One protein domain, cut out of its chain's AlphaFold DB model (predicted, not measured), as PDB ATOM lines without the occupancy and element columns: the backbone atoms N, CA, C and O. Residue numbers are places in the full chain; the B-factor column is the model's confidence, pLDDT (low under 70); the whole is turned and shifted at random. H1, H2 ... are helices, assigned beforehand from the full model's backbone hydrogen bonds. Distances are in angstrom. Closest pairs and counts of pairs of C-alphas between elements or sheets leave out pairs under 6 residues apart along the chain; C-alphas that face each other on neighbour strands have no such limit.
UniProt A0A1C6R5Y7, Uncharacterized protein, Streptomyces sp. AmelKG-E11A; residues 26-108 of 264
ATOM      1  N   CYS A  26     127.204 157.010 145.856       95.75
ATOM      2  CA  CYS A  26     126.806 156.216 144.700       95.75
ATOM      3  C   CYS A  26     126.054 154.949 145.147       95.75
ATOM      4  O   CYS A  26     126.122 154.537 146.314       95.75
ATOM      5  N   HIS A  27     125.402 154.263 144.208       93.69
ATOM      6  CA  HIS A  27     124.868 152.931 144.483       93.69
ATOM      7  C   HIS A  27     126.004 151.942 144.771       93.69
ATOM      8  O   HIS A  27     127.086 152.027 144.185       93.69
ATOM      9  N   GLU A  28     125.759 150.968 145.655       86.94
ATOM     10  CA  GLU A  28     126.809 150.047 146.113       86.94
ATOM     11  C   GLU A  28     127.469 149.276 144.968       86.94
ATOM     12  O   GLU A  28     128.696 149.196 144.888       86.94
ATOM     13  N   GLY A  29     126.656 148.770 144.038       92.75
ATOM     14  CA  GLY A  29     127.146 148.011 142.892       92.75
ATOM     15  C   GLY A  29     128.109 148.801 142.004       92.75
ATOM     16  O   GLY A  29     129.025 148.205 141.443       92.75
ATOM     17  N   GLN A  30     127.964 150.128 141.918       95.50
ATOM     18  CA  GLN A  30     128.762 150.961 141.014       95.50
ATOM     19  C   GLN A  30     130.225 151.040 141.458       95.50
ATOM     20  O   GLN A  30     131.122 150.733 140.674       95.50
ATOM     21  N   TYR A  31     130.481 151.379 142.726       95.62
ATOM     22  CA  TYR A  31     131.857 151.450 143.223       95.62
ATOM     23  C   TYR A  31     132.498 150.063 143.315       95.62
ATOM     24  O   TYR A  31     133.674 149.896 142.987       95.62
ATOM     25  N   VAL A  32     131.727 149.039 143.702       95.56
ATOM     26  CA  VAL A  32     132.225 147.657 143.738       95.56
ATOM     27  C   VAL A  32     132.645 147.188 142.344       95.56
ATOM     28  O   VAL A  32     133.726 146.610 142.209       95.56
ATOM     29  N   ALA A  33     131.838 147.455 141.314       94.88
ATOM     30  CA  ALA A  33     132.181 147.139 139.929       94.88
ATOM     31  C   ALA A  33     133.422 147.916 139.467       94.88
ATOM     32  O   ALA A  33     134.354 147.308 138.944       94.88
ATOM     33  N   ALA A  34     133.491 149.222 139.749       94.25
ATOM     34  CA  ALA A  34     134.629 150.066 139.383       94.25
ATOM     35  C   ALA A  34     135.952 149.597 140.015       94.25
ATOM     36  O   ALA A  34     136.988 149.592 139.358       94.25
ATOM     37  N   VAL A  35     135.938 149.172 141.283       94.25
ATOM     38  CA  VAL A  35     137.133 148.624 141.946       94.25
ATOM     39  C   VAL A  35     137.490 147.245 141.392       94.25
ATOM     40  O   VAL A  35     138.670 146.938 141.243       94.25
ATOM     41  N   ARG A  36     136.498 146.400 141.094       92.50
ATOM     42  CA  ARG A  36     136.741 145.051 140.566       92.50
ATOM     43  C   ARG A  36     137.252 145.049 139.130       92.50
ATOM     44  O   ARG A  36     138.037 144.164 138.830       92.50
ATOM     45  N   GLY A  37     136.878 146.031 138.310       90.50
ATOM     46  CA  GLY A  37     137.386 146.195 136.943       90.50
ATOM     47  C   GLY A  37     138.849 146.654 136.851       90.50
ATOM     48  O   GLY A  37     139.387 146.774 135.758       90.50
ATOM     49  N   GLN A  38     139.522 146.909 137.980       90.06
ATOM     50  CA  GLN A  38     140.950 147.252 138.033       90.06
ATOM     51  C   GLN A  38     141.819 145.980 138.007       90.06
ATOM     52  O   GLN A  38     142.610 145.740 138.921       90.06
ATOM     53  N   ASP A  39     141.656 145.151 136.973       78.31
ATOM     54  CA  ASP A  39     142.200 143.782 136.902       78.31
ATOM     55  C   ASP A  39     143.733 143.695 136.966       78.31
ATOM     56  O   ASP A  39     144.287 142.668 137.353       78.31
ATOM     57  N   SER A  40     144.437 144.784 136.651       82.69
ATOM     58  CA  SER A  40     145.901 144.875 136.726       82.69
ATOM     59  C   SER A  40     146.457 145.023 138.150       82.69
ATOM     60  O   SER A  40     147.674 144.981 138.342       82.69
ATOM     61  N   PHE A  41     145.607 145.194 139.170       86.81
ATOM     62  CA  PHE A  41     146.034 145.387 140.558       86.81
ATOM     63  C   PHE A  41     145.988 144.102 141.390       86.81
ATOM     64  O   PHE A  41     145.161 143.213 141.198       86.81
ATOM     65  N   ASN A  42     146.833 144.052 142.426       91.31
ATOM     66  CA  ASN A  42     146.805 142.983 143.423       91.31
ATOM     67  C   ASN A  42     145.420 142.892 144.102       91.31
ATOM     68  O   ASN A  42     144.917 143.863 144.675       91.31
ATOM     69  N   ARG A  43     144.841 141.686 144.124       91.44
ATOM     70  CA  ARG A  43     143.540 141.390 144.740       91.44
ATOM     71  C   ARG A  43     143.445 141.806 146.212       91.44
ATOM     72  O   ARG A  43     142.399 142.295 146.633       91.44
ATOM     73  N   GLN A  44     144.515 141.661 146.995       92.12
ATOM     74  CA  GLN A  44     144.548 142.091 148.400       92.12
ATOM     75  C   GLN A  44     144.344 143.605 148.534       92.12
ATOM     76  O   GLN A  44     143.613 144.063 149.414       92.12
ATOM     77  N   TYR A  45     144.943 144.380 147.629       91.38
ATOM     78  CA  TYR A  45     144.792 145.831 147.587       91.38
ATOM     79  C   TYR A  45     143.364 146.238 147.199       91.38
ATOM     80  O   TYR A  45     142.767 147.095 147.855       91.38
ATOM     81  N   LEU A  46     142.769 145.572 146.205       94.12
ATOM     82  CA  LEU A  46     141.371 145.800 145.817       94.12
ATOM     83  C   LEU A  46     140.397 145.455 146.954       94.12
ATOM     84  O   LEU A  46     139.500 146.236 147.267       94.12
ATOM     85  N   ASN A  47     140.617 144.335 147.647       95.12
ATOM     86  CA  ASN A  47     139.815 143.953 148.811       95.12
ATOM     87  C   ASN A  47     139.945 144.967 149.956       95.12
ATOM     88  O   ASN A  47     138.958 145.264 150.628       95.12
ATOM     89  N   ALA A  48     141.137 145.539 150.162       94.62
ATOM     90  CA  ALA A  48     141.329 146.611 151.129       94.62
ATOM     91  C   ALA A  48     140.525 147.868 150.756       94.62
ATOM     92  O   ALA A  48     139.837 148.398 151.625       94.62
ATOM     93  N   LYS A  49     140.525 148.298 149.481       94.25
ATOM     94  CA  LYS A  49     139.678 149.416 149.012       94.25
ATOM     95  C   LYS A  49     138.198 149.177 149.317       94.25
ATOM     96  O   LYS A  49     137.535 150.074 149.831       94.25
ATOM     97  N   LEU A  50     137.691 147.976 149.027       96.69
ATOM     98  CA  LEU A  50     136.289 147.623 149.276       96.69
ATOM     99  C   LEU A  50     135.948 147.605 150.768       96.69
ATOM    100  O   LEU A  50     134.873 148.061 151.150       96.69
ATOM    101  N   ARG A  51     136.857 147.114 151.618       97.25
ATOM    102  CA  ARG A  51     136.691 147.177 153.075       97.25
ATOM    103  C   ARG A  51     136.619 148.628 153.552       97.25
ATOM    104  O   ARG A  51     135.658 148.988 154.212       97.25
ATOM    105  N   TYR A  52     137.569 149.471 153.150       96.81
ATOM    106  CA  TYR A  52     137.604 150.880 153.561       96.81
ATOM    107  C   TYR A  52     136.375 151.665 153.110       96.81
ATOM    108  O   TYR A  52     135.862 152.496 153.849       96.81
ATOM    109  N   TYR A  53     135.884 151.375 151.908       97.19
ATOM    110  CA  TYR A  53     134.625 151.905 151.407       97.19
ATOM    111  C   TYR A  53     133.428 151.525 152.288       97.19
ATOM    112  O   TYR A  53     132.613 152.387 152.613       97.19
ATOM    113  N   ARG A  54     133.329 150.254 152.695       97.69
ATOM    114  CA  ARG A  54     132.260 149.786 153.587       97.69
ATOM    115  C   ARG A  54     132.363 150.439 154.958       97.69
ATOM    116  O   ARG A  54     131.368 150.973 155.425       97.69
ATOM    117  N   ASP A  55     133.557 150.468 155.549       98.19
ATOM    118  CA  ASP A  55     133.795 151.110 156.847       98.19
ATOM    119  C   ASP A  55     133.364 152.588 156.816       98.19
ATOM    120  O   ASP A  55     132.687 153.062 157.726       98.19
ATOM    121  N   PHE A  56     133.696 153.299 155.731       98.56
ATOM    122  CA  PHE A  56     133.303 154.691 155.523       98.56
ATOM    123  C   PHE A  56     131.784 154.867 155.442       98.56
ATOM    124  O   PHE A  56     131.234 155.697 156.159       98.56
ATOM    125  N   ARG A  57     131.094 154.062 154.622       97.88
ATOM    126  CA  ARG A  57     129.627 154.123 154.497       97.88
ATOM    127  C   ARG A  57     128.893 153.697 155.764       97.88
ATOM    128  O   ARG A  57     127.787 154.160 156.000       97.88
ATOM    129  N   THR A  58     129.483 152.822 156.573       98.25
ATOM    130  CA  THR A  58     128.919 152.453 157.877       98.25
ATOM    131  C   THR A  58     129.036 153.608 158.870       98.25
ATOM    132  O   THR A  58     128.085 153.876 159.598       98.25
ATOM    133  N   ARG A  59     130.182 154.306 158.905       98.25
ATOM    134  CA  ARG A  59     130.405 155.449 159.810       98.25
ATOM    135  C   ARG A  59     129.595 156.684 159.407       98.25
ATOM    136  O   ARG A  59     129.093 157.376 160.291       98.25
ATOM    137  N   TRP A  60     129.470 156.935 158.107       98.31
ATOM    138  CA  TRP A  60     128.666 158.015 157.536       98.31
ATOM    139  C   TRP A  60     127.733 157.441 156.467       98.31
ATOM    140  O   TRP A  60     128.105 157.408 155.295       98.31
ATOM    141  N   PRO A  61     126.541 156.949 156.853       97.38
ATOM    142  CA  PRO A  61     125.532 156.491 155.897       97.38
ATOM    143  C   PRO A  61     124.948 157.636 155.064       97.38
ATOM    144  O   PRO A  61     124.538 157.427 153.922       97.38
ATOM    145  N   ASP A  62     124.912 158.831 155.657       96.62
ATOM    146  CA  ASP A  62     124.646 160.096 154.990       96.62
ATOM    147  C   ASP A  62     125.973 160.818 154.732       96.62
ATOM    148  O   ASP A  62     126.746 161.075 155.658       96.62
ATOM    149  N   LEU A  63     126.238 161.145 153.466       96.94
ATOM    150  CA  LEU A  63     127.477 161.810 153.083       96.94
ATOM    151  C   LEU A  63     127.522 163.259 153.588       96.94
ATOM    152  O   LEU A  63     128.614 163.758 153.849       96.94
ATOM    153  N   GLU A  64     126.374 163.919 153.774       96.38
ATOM    154  CA  GLU A  64     126.326 165.276 154.339       96.38
ATOM    155  C   GLU A  64     126.904 165.318 155.754       96.38
ATOM    156  O   GLU A  64     127.633 166.253 156.088       96.38
ATOM    157  N   ALA A  65     126.681 164.265 156.547       97.75
ATOM    158  CA  ALA A  65     127.264 164.151 157.878       97.75
ATOM    159  C   ALA A  65     128.798 164.136 157.830       97.75
ATOM    160  O   ALA A  65     129.429 164.777 158.659       97.75
ATOM    161  N   TRP A  66     129.405 163.475 156.834       98.12
ATOM    162  CA  TRP A  66     130.861 163.518 156.653       98.12
ATOM    163  C   TRP A  66     131.353 164.916 156.261       98.12
ATOM    164  O   TRP A  66     132.402 165.339 156.731       98.12
ATOM    165  N   PHE A  67     130.615 165.649 155.422       96.94
ATOM    166  CA  PHE A  67     130.972 167.027 155.059       96.94
ATOM    167  C   PHE A  67     130.895 168.000 156.242       96.94
ATOM    168  O   PHE A  67     131.611 168.999 156.234       96.94
ATOM    169  N   ALA A  68     130.062 167.700 157.239       96.50
ATOM    170  CA  ALA A  68     129.935 168.475 158.468       96.50
ATOM    171  C   ALA A  68     131.004 168.149 159.530       96.50
ATOM    172  O   ALA A  68     131.100 168.873 160.520       96.50
ATOM    173  N   GLU A  69     131.797 167.087 159.349       98.25
ATOM    174  CA  GLU A  69     132.879 166.752 160.281       98.25
ATOM    175  C   GLU A  69     134.002 167.812 160.246       98.25
ATOM    176  O   GLU A  69     134.244 168.436 159.200       98.25
ATOM    177  N   PRO A  70     134.755 167.971 161.353       98.00
ATOM    178  CA  PRO A  70     135.936 168.827 161.400       98.00
ATOM    179  C   PRO A  70     136.917 168.537 160.260       98.00
ATOM    180  O   PRO A  70     137.084 167.391 159.818       98.00
ATOM    181  N   LEU A  71     137.605 169.570 159.783       98.00
ATOM    182  CA  LEU A  71     138.567 169.481 158.690       98.00
ATOM    183  C   LEU A  71     139.652 168.431 158.975       98.00
ATOM    184  O   LEU A  71     140.001 167.674 158.065       98.00
ATOM    185  N   ALA A  72     140.141 168.321 160.214       97.50
ATOM    186  CA  ALA A  72     141.075 167.277 160.646       97.50
ATOM    187  C   ALA A  72     140.527 165.857 160.416       97.50
ATOM    188  O   ALA A  72     141.217 165.010 159.828       97.50
ATOM    189  N   GLU A  73     139.271 165.609 160.796       98.12
ATOM    190  CA  GLU A  73     138.610 164.314 160.618       98.12
ATOM    191  C   GLU A  73     138.374 164.011 159.137       98.12
ATOM    192  O   GLU A  73     138.674 162.904 158.677       98.12
ATOM    193  N   ARG A  74     137.942 165.001 158.345       97.81
ATOM    194  CA  ARG A  74     137.756 164.852 156.890       97.81
ATOM    195  C   ARG A  74     139.076 164.637 156.151       97.81
ATOM    196  O   ARG A  74     139.145 163.825 155.221       97.81
ATOM    197  N   ALA A  75     140.143 165.327 156.554       96.69
ATOM    198  CA  ALA A  75     141.472 165.171 155.971       96.69
ATOM    199  C   ALA A  75     142.042 163.774 156.252       96.69
ATOM    200  O   ALA A  75     142.745 163.196 155.411       96.69
ATOM    201  N   GLY A  76     141.730 163.192 157.408       96.50
ATOM    202  CA  GLY A  76     142.065 161.812 157.732       96.50
ATOM    203  C   GLY A  76     143.440 161.641 158.380       96.50
ATOM    204  O   GLY A  76     143.598 160.897 159.340       96.50
ATOM    205  N   ARG A  77     144.457 162.299 157.815       95.75
ATOM    206  CA  ARG A  77     145.863 162.195 158.225       95.75
ATOM    207  C   ARG A  77     146.457 163.588 158.358       95.75
ATOM    208  O   ARG A  77     146.450 164.321 157.366       95.75
ATOM    209  N   LEU A  78     147.006 163.890 159.526       95.25
ATOM    210  CA  LEU A  78     147.659 165.154 159.846       95.25
ATOM    211  C   LEU A  78     149.128 165.169 159.375       95.25
ATOM    212  O   LEU A  78     149.714 164.113 159.086       95.25
ATOM    213  N   PRO A  79     149.750 166.355 159.244       92.75
ATOM    214  CA  PRO A  79     151.173 166.465 158.941       92.75
ATOM    215  C   PRO A  79     152.035 165.699 159.952       92.75
ATOM    216  O   PRO A  79     151.758 165.683 161.144       92.75
ATOM    217  N   GLY A  80     153.097 165.050 159.469       91.38
ATOM    218  CA  GLY A  80     154.006 164.251 160.305       91.38
ATOM    219  C   GLY A  80     153.532 162.824 160.605       91.38
ATOM    220  O   GLY A  80     154.342 161.988 161.001       91.38
ATOM    221  N   GLU A  81     152.267 162.487 160.348       93.88
ATOM    222  CA  GLU A  81     151.750 161.143 160.611       93.88
ATOM    223  C   GLU A  81     152.131 160.114 159.538       93.88
ATOM    224  O   GLU A  81     152.165 160.392 158.331       93.88
ATOM    225  N   SER A  82     152.316 158.865 159.973       91.19
ATOM    226  CA  SER A  82     152.491 157.719 159.080       91.19
ATOM    227  C   SER A  82     151.203 157.394 158.319       91.19
ATOM    228  O   SER A  82     150.108 157.411 158.878       91.19
ATOM    229  N   PHE A  83     151.336 156.972 157.060       87.38
ATOM    230  CA  PHE A  83     150.218 156.451 156.261       87.38
ATOM    231  C   PHE A  83     149.529 155.230 156.895       87.38
ATOM    232  O   PHE A  83     148.353 154.979 156.638       87.38
ATOM    233  N   HIS A  84     150.241 154.463 157.726       90.00
ATOM    234  CA  HIS A  84     149.688 153.276 158.381       90.00
ATOM    235  C   HIS A  84     148.960 153.591 159.692       90.00
ATOM    236  O   HIS A  84     148.132 152.789 160.127       90.00
ATOM    237  N   ARG A  85     149.262 154.740 160.309       93.31
ATOM    238  CA  ARG A  85     148.726 155.168 161.611       93.31
ATOM    239  C   ARG A  85     148.267 156.637 161.574       93.31
ATOM    240  O   ARG A  85     148.850 157.457 162.274       93.31
ATOM    241  N   PRO A  86     147.286 156.978 160.723       95.50
ATOM    242  CA  PRO A  86     146.695 158.313 160.713       95.50
ATOM    243  C   PRO A  86     145.749 158.508 161.912       95.50
ATOM    244  O   PRO A  86     145.150 157.526 162.362       95.50
ATOM    245  N   SER A  87     145.556 159.748 162.369       95.88
ATOM    246  CA  SER A  87     144.600 160.071 163.448       95.88
ATOM    247  C   SER A  87     143.166 159.638 163.124       95.88
ATOM    248  O   SER A  87     142.473 159.091 163.980       95.88
ATOM    249  N   PHE A  88     142.736 159.799 161.869       97.00
ATOM    250  CA  PHE A  88     141.378 159.488 161.416       97.00
ATOM    251  C   PHE A  88     141.424 158.487 160.246       97.00
ATOM    252  O   PHE A  88     141.297 158.841 159.063       97.00
ATOM    253  N   PRO A  89     141.639 157.189 160.541       97.00
ATOM    254  CA  PRO A  89     141.927 156.182 159.527       97.00
ATOM    255  C   PRO A  89     140.785 155.949 158.544       97.00
ATOM    256  O   PRO A  89     141.072 155.650 157.385       97.00
ATOM    257  N   ILE A  90     139.524 156.089 158.962       98.00
ATOM    258  CA  ILE A  90     138.371 155.842 158.085       98.00
ATOM    259  C   ILE A  90     138.365 156.860 156.934       98.00
ATOM    260  O   ILE A  90     138.445 156.456 155.774       98.00
ATOM    261  N   SER A  91     138.405 158.164 157.231       97.19
ATOM    262  CA  SER A  91     138.501 159.222 156.213       97.19
ATOM    263  C   SER A  91     139.773 159.115 155.370       97.19
ATOM    264  O   SER A  91     139.719 159.205 154.143       97.19
ATOM    265  N   HIS A  92     140.930 158.856 155.997       96.00
ATOM    266  CA  HIS A  92     142.196 158.732 155.267       96.00
ATOM    267  C   HIS A  92     142.145 157.618 154.212       96.00
ATOM    268  O   HIS A  92     142.582 157.797 153.072       96.00
ATOM    269  N   ARG A  93     141.593 156.462 154.586       95.62
ATOM    270  CA  ARG A  93     141.493 155.282 153.721       95.62
ATOM    271  C   ARG A  93     140.386 155.419 152.672       95.62
ATOM    272  O   ARG A  93     140.518 154.864 151.580       95.62
ATOM    273  N   ALA A  94     139.346 156.200 152.959       95.94
ATOM    274  CA  ALA A  94     138.238 156.472 152.048       95.94
ATOM    275  C   ALA A  94     138.578 157.435 150.900       95.94
ATOM    276  O   ALA A  94     137.785 157.561 149.974       95.94
ATOM    277  N   ARG A  95     139.758 158.076 150.883       94.31
ATOM    278  CA  ARG A  95     140.143 159.064 149.848       94.31
ATOM    279  C   ARG A  95     139.934 158.594 148.405       94.31
ATOM    280  O   ARG A  95     139.545 159.394 147.560       94.31
ATOM    281  N   THR A  96     140.174 157.313 148.116       93.38
ATOM    282  CA  THR A  96     139.947 156.751 146.769       93.38
ATOM    283  C   THR A  96     138.462 156.711 146.410       93.38
ATOM    284  O   THR A  96     138.098 157.085 145.300       93.38
ATOM    285  N   TYR A  97     137.605 156.359 147.370       96.75
ATOM    286  CA  TYR A  97     136.156 156.418 147.216       96.75
ATOM    287  C   TYR A  97     135.645 157.862 147.114       96.75
ATOM    288  O   TYR A  97     134.856 158.163 146.228       96.75
ATOM    289  N   LEU A  98     136.147 158.781 147.943       96.75
ATOM    290  CA  LEU A  98     135.792 160.204 147.869       96.75
ATOM    291  C   LEU A  98     136.163 160.807 146.505       96.75
ATOM    292  O   LEU A  98     135.350 161.473 145.875       96.75
ATOM    293  N   THR A  99     137.357 160.492 145.998       95.19
ATOM    294  CA  THR A  99     137.777 160.909 144.650       95.19
ATOM    295  C   THR A  99     136.865 160.325 143.571       95.19
ATOM    296  O   THR A  99     136.503 161.032 142.637       95.19
ATOM    297  N   TYR A 100     136.464 159.055 143.705       95.81
ATOM    298  CA  TYR A 100     135.497 158.430 142.800       95.81
ATOM    299  C   TYR A 100     134.158 159.176 142.798       95.81
ATOM    300  O   TYR A 100     133.633 159.457 141.725       95.81
ATOM    301  N   LEU A 101     133.631 159.544 143.973       96.44
ATOM    302  CA  LEU A 101     132.387 160.314 144.074       96.44
ATOM    303  C   LEU A 101     132.501 161.668 143.371       96.44
ATOM    304  O   LEU A 101     131.572 162.062 142.673       96.44
ATOM    305  N   GLY A 102     133.640 162.348 143.516       95.06
ATOM    306  CA  GLY A 102     133.897 163.609 142.823       95.06
ATOM    307  C   GLY A 102     133.924 163.466 141.307       95.06
ATOM    308  O   GLY A 102     133.209 164.168 140.602       95.06
ATOM    309  N   LEU A 103     134.700 162.504 140.806       94.25
ATOM    310  CA  LEU A 103     134.857 162.267 139.368       94.25
ATOM    311  C   LEU A 103     133.573 161.798 138.677       94.25
ATOM    312  O   LEU A 103     133.410 162.005 137.482       94.25
ATOM    313  N   GLN A 104     132.680 161.141 139.411       93.75
ATOM    314  CA  GLN A 104     131.421 160.615 138.884       93.75
ATOM    315  C   GLN A 104     130.233 161.563 139.105       93.75
ATOM    316  O   GLN A 104     129.101 161.193 138.799       93.75
ATOM    317  N   GLY A 105     130.457 162.758 139.664       93.06
ATOM    318  CA  GLY A 105     129.374 163.704 139.930       93.06
ATOM    319  C   GLY A 105     128.373 163.168 140.958       93.06
ATOM    320  O   GLY A 105     127.163 163.150 140.721       93.06
ATOM    321  N   TYR A 106     128.879 162.690 142.094       95.75
ATOM    322  CA  TYR A 106     128.077 162.417 143.290       95.75
ATOM    323  C   TYR A 106     128.334 163.419 144.421       95.75
ATOM    324  O   TYR A 106     127.525 163.510 145.344       95.75
ATOM    325  N   ALA A 107     129.455 164.140 144.382       95.75
ATOM    326  CA  ALA A 107     129.806 165.155 145.367       95.75
ATOM    327  C   ALA A 107     130.794 166.166 144.777       95.75
ATOM    328  O   ALA A 107     131.597 165.828 143.914       95.75
ATOM    329  N   THR A 108     130.781 167.382 145.309       96.12
ATOM    330  CA  THR A 108     131.825 168.390 145.086       96.12
ATOM    331  C   THR A 108     132.552 168.676 146.392       96.12
ATOM    332  O   THR A 108     131.933 168.628 147.453       96.12
TER     333      THR A 108
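Overview. This is residues 26 to 108 of the 264 residues of an uncharacterized protein of Streptomyces sp. AmelKG-E11A (UniProt A0A1C6R5Y7). Two longer helices, H2 and H5, cross nearly at right angles; H1 folds back on H2 as a hairpin, and short H4 packs on H5. The 83 printed residues include five named helices, H1 to H5 in order, and no named strand: all helix. The whole is compact, radius of gyration of the C-alphas 12.9 A, spanning 33 by 27 by 21 A.

Arrangement. H1, residues 28 to 36, touches residues 46 to 50 alone of H2, residues 43 to 59: a hairpin, closest C-alphas Val 35 and Leu 46, 6.4 A. H3, residues 63 to 67, is near H2. H4, residues 71 to 75, touches residues 91 to 92 alone of H5, residues 89 to 103; closest C-alphas Arg 74 and Ser 91, 5.7 A. H2 touches H5 with residues 49 to 56 alone, about perpendicular at 85 degrees; closest C-alphas Phe 56 and Ile 90, 5.8 A. Every O i to N i+4 pair is within hydrogen-bond range in H1 to H4, 9 of 11 in H5.

Along the chain. H1 begins at C-alpha 28 (126.809, 150.047, 146.113). H2 is 24.4 A long. H5, 22.2 A, ends at C-alpha 103 (134.857, 162.267, 139.368).

Size, cuts and confidence. The printed part has no cut; the H4 to H5 link is long. No printed residue is under pLDDT 70.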